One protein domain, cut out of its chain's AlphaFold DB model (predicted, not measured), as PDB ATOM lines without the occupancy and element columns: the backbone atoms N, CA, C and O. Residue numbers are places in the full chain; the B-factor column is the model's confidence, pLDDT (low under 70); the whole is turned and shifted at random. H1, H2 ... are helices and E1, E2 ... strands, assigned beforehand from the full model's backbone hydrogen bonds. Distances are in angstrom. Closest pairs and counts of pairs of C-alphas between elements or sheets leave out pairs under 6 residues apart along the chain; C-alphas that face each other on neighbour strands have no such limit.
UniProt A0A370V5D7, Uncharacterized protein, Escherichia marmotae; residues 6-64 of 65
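AT A GLANCE: This is residues 6 to 64 of the 65 residues of an uncharacterized protein of Escherichia marmotae (UniProt A0A370V5D7). A small twisted sheet of three strands makes the body, and residues 49 to 54 and 56 to 64 stick out from one end as a helical arm, H1 and the tail, which makes the length. The 59 printed residues, mixed in class, hold E1, E2, E3, then H1; the sheet, order E1, E2, E3, is a meander, each strand the antiparallel neighbour of the one before. The whole is extended, with a radius of gyration of the C-alphas of 16.9 A and spans of 52 by 23 by 17 A.

IN THESE COORDINATES: Find C-alpha 16 at (319.557, 225.357, 346.123), where E1 runs to 18, 6.7 A. E2, residues 23 to 29, and E3, 38 to 45, are each 19.0 A; E3 bends by 60 degrees at 41. H1, 49 to 62, runs 20.2 A to (289.655, 244.956, 354.166).

HOW THE PARTS SIT: In hairpin E1 and E2, find N 17 and O 25 at 2.8 A; in hairpin E2 and E3, N 24 and O 44 at 2.9 A. H1 is not on the sheet; its O i to N i+4 pairs are all within hydrogen-bond range.

THE WHOLE: The printed part has no cut and no long link. Residues 29 to 42 and 60 to 64 are under pLDDT 70.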
ATOM      1  N   ALA A   6     315.527 212.827 349.002       78.19
ATOM      2  CA  ALA A   6     316.886 212.277 348.979       78.19
ATOM      3  C   ALA A   6     317.942 213.291 348.494       78.19
ATOM      4  O   ALA A   6     319.098 213.220 348.896       78.19
ATOM      5  N   LYS A   7     317.544 214.293 347.692       76.31
ATOM      6  CA  LYS A   7     318.442 215.381 347.263       76.31
ATOM      7  C   LYS A   7     319.004 216.194 348.432       76.31
ATOM      8  O   LYS A   7     320.054 216.793 348.273       76.31
ATOM      9  N   MET A   8     318.326 216.211 349.580       72.62
ATOM     10  CA  MET A   8     318.779 216.877 350.804       72.62
ATOM     11  C   MET A   8     319.969 216.173 351.455       72.62
ATOM     12  O   MET A   8     320.803 216.843 352.048       72.62
ATOM     13  N   LEU A   9     320.067 214.848 351.302       75.44
ATOM     14  CA  LEU A   9     321.142 214.040 351.882       75.44
ATOM     15  C   LEU A   9     322.463 214.184 351.114       75.44
ATOM     16  O   LEU A   9     323.526 214.008 351.688       75.44
ATOM     17  N   ILE A  10     322.387 214.510 349.819       77.94
ATOM     18  CA  ILE A  10     323.547 214.617 348.911       77.94
ATOM     19  C   ILE A  10     323.871 216.090 348.597       77.94
ATOM     20  O   ILE A  10     324.825 216.400 347.886       77.94
ATOM     21  N   ALA A  11     323.062 217.032 349.080       76.94
ATOM     22  CA  ALA A  11     323.244 218.433 348.742       76.94
ATOM     23  C   ALA A  11     324.518 219.009 349.348       76.94
ATOM     24  O   ALA A  11     324.811 218.830 350.529       76.94
ATOM     25  N   LYS A  12     325.244 219.767 348.526       79.38
ATOM     26  CA  LYS A  12     326.449 220.462 348.963       79.38
ATOM     27  C   LYS A  12     326.093 221.790 349.638       79.38
ATOM     28  O   LYS A  12     325.113 222.431 349.244       79.38
ATOM     29  N   PRO A  13     326.886 222.244 350.624       77.12
ATOM     30  CA  PRO A  13     326.748 223.581 351.194       77.12
ATOM     31  C   PRO A  13     326.734 224.651 350.092       77.12
ATOM     32  O   PRO A  13     327.554 224.620 349.181       77.12
ATOM     33  N   GLY A  14     325.785 225.581 350.158       78.31
ATOM     34  CA  GLY A  14     325.556 226.614 349.146       78.31
ATOM     35  C   GLY A  14     324.588 226.216 348.025       78.31
ATOM     36  O   GLY A  14     324.260 227.050 347.179       78.31
ATOM     37  N   GLN A  15     324.091 224.976 348.002       83.06
ATOM     38  CA  GLN A  15     323.208 224.491 346.944       83.06
ATOM     39  C   GLN A  15     321.730 224.833 347.199       83.06
ATOM     40  O   GLN A  15     321.202 224.707 348.307       83.06
ATOM     41  N   ARG A  16     321.022 225.218 346.130       84.88
ATOM     42  CA  ARG A  16     319.557 225.357 346.123       84.88
ATOM     43  C   ARG A  16     318.910 224.016 345.793       84.88
ATOM     44  O   ARG A  16     319.145 223.453 344.726       84.88
ATOM     45  N   ILE A  17     318.056 223.524 346.684       84.69
ATOM     46  CA  ILE A  17     317.366 222.242 346.539       84.69
ATOM     47  C   ILE A  17     315.872 222.485 346.392       84.69
ATOM     48  O   ILE A  17     315.215 223.031 347.277       84.69
ATOM     49  N   ARG A  18     315.301 222.017 345.283       84.81
ATOM     50  CA  ARG A  18     313.852 222.003 345.089       84.81
ATOM     51  C   ARG A  18     313.260 220.725 345.683       84.81
ATOM     52  O   ARG A  18     313.366 219.656 345.082       84.81
ATOM     53  N   ILE A  19     312.627 220.847 346.848       81.31
ATOM     54  CA  ILE A  19     311.976 219.735 347.561       81.31
ATOM     55  C   ILE A  19     310.590 219.452 346.976       81.31
ATOM     56  O   ILE A  19     310.187 218.300 346.818       81.31
ATOM     57  N   SER A  20     309.860 220.500 346.595       79.12
ATOM     58  CA  SER A  20     308.556 220.378 345.941       79.12
ATOM     59  C   SER A  20     308.388 221.437 344.853       79.12
ATOM     60  O   SER A  20     309.227 222.320 344.694       79.12
ATOM     61  N   ASN A  21     307.288 221.385 344.096       81.88
ATOM     62  CA  ASN A  21     307.029 222.393 343.060       81.88
ATOM     63  C   ASN A  21     306.993 223.818 343.633       81.88
ATOM     64  O   ASN A  21     307.301 224.757 342.907       81.88
ATOM     65  N   ARG A  22     306.668 223.952 344.925       82.25
ATOM     66  CA  ARG A  22     306.512 225.226 345.629       82.25
ATOM     67  C   ARG A  22     307.593 225.492 346.671       82.25
ATOM     68  O   ARG A  22     307.614 226.587 347.204       82.25
ATOM     69  N   LEU A  23     308.420 224.505 347.014       82.94
ATOM     70  CA  LEU A  23     309.380 224.602 348.110       82.94
ATOM     71  C   LEU A  23     310.798 224.468 347.573       82.94
ATOM     72  O   LEU A  23     311.203 223.386 347.130       82.94
ATOM     73  N   VAL A  24     311.537 225.565 347.656       84.94
ATOM     74  CA  VAL A  24     312.971 225.619 347.397       84.94
ATOM     75  C   VAL A  24     313.664 225.967 348.702       84.94
ATOM     76  O   VAL A  24     313.255 226.883 349.412       84.94
ATOM     77  N   ILE A  25     314.702 225.210 349.020       83.62
ATOM     78  CA  ILE A  25     315.476 225.370 350.240       83.62
ATOM     79  C   ILE A  25     316.920 225.686 349.864       83.62
ATOM     80  O   ILE A  25     317.503 225.020 349.007       83.62
ATOM     81  N   TYR A  26     317.497 226.695 350.510       82.12
ATOM     82  CA  TYR A  26     318.926 226.973 350.444       82.12
ATOM     83  C   TYR A  26     319.657 226.195 351.537       82.12
ATOM     84  O   TYR A  26     319.482 226.470 352.729       82.12
ATOM     85  N   TYR A  27     320.439 225.200 351.125       76.00
ATOM     86  CA  TYR A  27     321.246 224.394 352.030       76.00
ATOM     87  C   TYR A  27     322.579 225.096 352.261       76.00
ATOM     88  O   TYR A  27     323.333 225.313 351.317       76.00
ATOM     89  N   ARG A  28     322.883 225.456 353.507       70.44
ATOM     90  CA  ARG A  28     324.181 226.010 353.897       70.44
ATOM     91  C   ARG A  28     324.647 225.292 355.155       70.44
ATOM     92  O   ARG A  28     323.895 225.154 356.110       70.44
ATOM     93  N   TYR A  29     325.887 224.832 355.145       64.56
ATOM     94  CA  TYR A  29     326.514 224.252 356.322       64.56
ATOM     95  C   TYR A  29     327.016 225.393 357.207       64.56
ATOM     96  O   TYR A  29     327.770 226.240 356.728       64.56
ATOM     97  N   LEU A  30     326.555 225.461 358.460       59.50
ATOM     98  CA  LEU A  30     326.910 226.539 359.399       59.50
ATOM     99  C   LEU A  30     327.967 226.103 360.434       59.50
ATOM    100  O   LEU A  30     328.169 226.777 361.436       59.50
ATOM    101  N   GLY A  31     328.651 224.982 360.207       58.28
ATOM    102  CA  GLY A  31     329.569 224.419 361.195       58.28
ATOM    103  C   GLY A  31     328.851 223.718 362.355       58.28
ATOM    104  O   GLY A  31     327.625 223.748 362.489       58.28
ATOM    105  N   PHE A  32     329.637 223.017 363.171       52.91
ATOM    106  CA  PHE A  32     329.158 222.143 364.239       52.91
ATOM    107  C   PHE A  32     328.992 222.939 365.542       52.91
ATOM    108  O   PHE A  32     329.953 223.158 366.270       52.91
ATOM    109  N   ARG A  33     327.772 223.395 365.850       49.50
ATOM    110  CA  ARG A  33     327.458 224.022 367.146       49.50
ATOM    111  C   ARG A  33     326.326 223.249 367.829       49.50
ATOM    112  O   ARG A  33     325.173 223.645 367.725       49.50
ATOM    113  N   GLY A  34     326.692 222.128 368.466       51.06
ATOM    114  CA  GLY A  34     325.821 221.245 369.262       51.06
ATOM    115  C   GLY A  34     324.819 220.428 368.436       51.06
ATOM    116  O   GLY A  34     323.992 221.011 367.754       51.06
ATOM    117  N   CYS A  35     324.917 219.091 368.488       55.28
ATOM    118  CA  CYS A  35     324.011 218.025 367.990       55.28
ATOM    119  C   CYS A  35     323.209 218.201 366.673       55.28
ATOM    120  O   CYS A  35     322.396 217.343 366.338       55.28
ATOM    121  N   SER A  36     323.391 219.262 365.889       54.03
ATOM    122  CA  SER A  36     322.651 219.536 364.655       54.03
ATOM    123  C   SER A  36     323.448 220.496 363.770       54.03
ATOM    124  O   SER A  36     323.351 221.718 363.860       54.03
ATOM    125  N   SER A  37     324.251 219.912 362.886       57.38
ATOM    126  CA  SER A  37     325.163 220.578 361.945       57.38
ATOM    127  C   SER A  37     324.488 221.065 360.650       57.38
ATOM    128  O   SER A  37     325.162 221.515 359.724       57.38
ATOM    129  N   ILE A  38     323.153 221.008 360.566       59.84
ATOM    130  CA  ILE A  38     322.393 221.361 359.362       59.84
ATOM    131  C   ILE A  38     321.402 222.482 359.688       59.84
ATOM    132  O   ILE A  38     320.372 222.249 360.318       59.84
ATOM    133  N   ARG A  39     321.688 223.707 359.227       61.28
ATOM    134  CA  ARG A  39     320.757 224.845 359.308       61.28
ATOM    135  C   ARG A  39     320.331 225.292 357.912       61.28
ATOM    136  O   ARG A  39     321.152 225.601 357.056       61.28
ATOM    137  N   PHE A  40     319.024 225.352 357.686       64.75
ATOM    138  CA  PHE A  40     318.437 225.885 356.459       64.75
ATOM    139  C   PHE A  40     318.232 227.389 356.608       64.75
ATOM    140  O   PHE A  40     317.529 227.820 357.515       64.75
ATOM    141  N   TYR A  41     318.843 228.185 355.731       60.44
ATOM    142  CA  TYR A  41     318.815 229.651 355.847       60.44
ATOM    143  C   TYR A  41     317.706 230.320 355.039       60.44
ATOM    144  O   TYR A  41     317.261 231.409 355.380       60.44
ATOM    145  N   GLY A  42     317.267 229.690 353.952       63.75
ATOM    146  CA  GLY A  42     316.295 230.282 353.041       63.75
ATOM    147  C   GLY A  42     315.266 229.255 352.630       63.75
ATOM    148  O   GLY A  42     315.560 228.381 351.815       63.75
ATOM    149  N   VAL A  43     314.066 229.358 353.197       71.62
ATOM    150  CA  VAL A  43     312.909 228.577 352.765       71.62
ATOM    151  C   VAL A  43     312.068 229.461 351.858       71.62
ATOM    152  O   VAL A  43     311.267 230.269 352.321       71.62
ATOM    153  N   TRP A  44     312.237 229.306 350.546       75.88
ATOM    154  CA  TRP A  44     311.347 229.948 349.588       75.88
ATOM    155  C   TRP A  44     310.165 229.023 349.333       75.88
ATOM    156  O   TRP A  44     310.273 228.003 348.642       75.88
ATOM    157  N   ARG A  45     309.019 229.388 349.913       81.06
ATOM    158  CA  ARG A  45     307.750 228.702 349.692       81.06
ATOM    159  C   ARG A  45     306.805 229.563 348.860       81.06
ATOM    160  O   ARG A  45     306.269 230.554 349.344       81.06
ATOM    161  N   SER A  46     306.562 229.160 347.618       82.94
ATOM    162  CA  SER A  46     305.510 229.752 346.794       82.94
ATOM    163  C   SER A  46     304.137 229.365 347.346       82.94
ATOM    164  O   SER A  46     303.904 228.214 347.733       82.94
ATOM    165  N   ARG A  47     303.210 230.325 347.373       81.19
ATOM    166  CA  ARG A  47     301.831 230.102 347.823       81.19
ATOM    167  C   ARG A  47     301.083 229.166 346.876       81.19
ATOM    168  O   ARG A  47     301.379 229.081 345.683       81.19
ATOM    169  N   SER A  48     300.117 228.430 347.417       79.94
ATOM    170  CA  SER A  48     299.183 227.659 346.599       79.94
ATOM    171  C   SER A  48     298.154 228.561 345.914       79.94
ATOM    172  O   SER A  48     297.922 229.689 346.342       79.94
ATOM    173  N   ALA A  49     297.483 228.041 344.881       82.19
ATOM    174  CA  ALA A  49     296.367 228.738 344.242       82.19
ATOM    175  C   ALA A  49     295.247 229.066 345.248       82.19
ATOM    176  O   ALA A  49     294.748 230.185 345.258       82.19
ATOM    177  N   ALA A  50     294.913 228.136 346.153       84.50
ATOM    178  CA  ALA A  50     293.933 228.364 347.217       84.50
ATOM    179  C   ALA A  50     294.379 229.460 348.201       84.50
ATOM    180  O   ALA A  50     293.591 230.332 348.546       84.50
ATOM    181  N   GLN A  51     295.658 229.477 348.593       84.12
ATOM    182  CA  GLN A  51     296.209 230.521 349.466       84.12
ATOM    183  C   GLN A  51     296.235 231.896 348.790       84.12
ATOM    184  O   GLN A  51     296.024 232.907 349.453       84.12
ATOM    185  N   ASN A  52     296.490 231.948 347.480       85.19
ATOM    186  CA  ASN A  52     296.418 233.189 346.712       85.19
ATOM    187  C   ASN A  52     294.975 233.693 346.594       85.19
ATOM    188  O   ASN A  52     294.739 234.874 346.827       85.19
ATOM    189  N   ARG A  53     294.011 232.801 346.316       85.75
ATOM    190  CA  ARG A  53     292.576 233.135 346.313       85.75
ATOM    191  C   ARG A  53     292.125 233.672 347.668       85.75
ATOM    192  O   ARG A  53     291.509 234.728 347.716       85.75
ATOM    193  N   TRP A  54     292.503 233.001 348.755       85.31
ATOM    194  CA  TRP A  54     292.186 233.445 350.112       85.31
ATOM    195  C   TRP A  54     292.801 234.813 350.432       85.31
ATOM    196  O   TRP A  54     292.097 235.693 350.911       85.31
ATOM    197  N   LYS A  55     294.080 235.043 350.090       83.81
ATOM    198  CA  LYS A  55     294.723 236.354 350.285       83.81
ATOM    199  C   LYS A  55     293.974 237.466 349.544       83.81
ATOM    200  O   LYS A  55     293.741 238.517 350.127       83.81
ATOM    201  N   ASN A  56     293.618 237.237 348.281       81.88
ATOM    202  CA  ASN A  56     292.894 238.223 347.480       81.88
ATOM    203  C   ASN A  56     291.507 238.495 348.068       81.88
ATOM    204  O   ASN A  56     291.129 239.652 348.201       81.88
ATOM    205  N   HIS A  57     290.796 237.446 348.488       82.19
ATOM    206  CA  HIS A  57     289.498 237.572 349.143       82.19
ATOM    207  C   HIS A  57     289.583 238.374 350.453       82.19
ATOM    208  O   HIS A  57     288.802 239.294 350.666       82.19
ATOM    209  N   CYS A  58     290.561 238.081 351.317       76.00
ATOM    210  CA  CYS A  58     290.780 238.844 352.547       76.00
ATOM    211  C   CYS A  58     291.174 240.303 352.274       76.00
ATOM    212  O   CYS A  58     290.667 241.190 352.947       76.00
ATOM    213  N   TYR A  59     292.034 240.559 351.284       70.00
ATOM    214  CA  TYR A  59     292.462 241.916 350.928       70.00
ATOM    215  C   TYR A  59     291.311 242.774 350.380       70.00
ATOM    216  O   TYR A  59     291.188 243.940 350.747       70.00
ATOM    217  N   LEU A  60     290.449 242.189 349.541       68.06
ATOM    218  CA  LEU A  60     289.227 242.839 349.050       68.06
ATOM    219  C   LEU A  60     288.276 243.180 350.201       68.06
ATOM    220  O   LEU A  60     287.731 244.277 350.239       68.06
ATOM    221  N   ARG A  61     288.144 242.278 351.176       59.84
ATOM    222  CA  ARG A  61     287.284 242.481 352.345       59.84
ATOM    223  C   ARG A  61     287.767 243.607 353.271       59.84
ATOM    224  O   ARG A  61     286.939 244.273 353.864       59.84
ATOM    225  N   THR A  62     289.075 243.859 353.357       59.59
ATOM    226  CA  THR A  62     289.655 244.956 354.166       59.59
ATOM    227  C   THR A  62     289.705 246.318 353.466       59.59
ATOM    228  O   THR A  62     290.075 247.303 354.088       59.59
ATOM    229  N   LYS A  63     289.427 246.382 352.157       59.47
ATOM    230  CA  LYS A  63     289.403 247.635 351.374       59.47
ATOM    231  C   LYS A  63     287.987 248.191 351.189       59.47
ATOM    232  O   LYS A  63     287.851 249.262 350.608       59.47
ATOM    233  N   GLY A  64     286.972 247.432 351.604       58.47
ATOM    234  CA  GLY A  64     285.555 247.784 351.508       58.47
ATOM    235  C   GLY A  64     284.914 248.189 352.839       58.47
ATOM    236  O   GLY A  64     283.690 248.227 352.896       58.47
TER     237      GLY A  64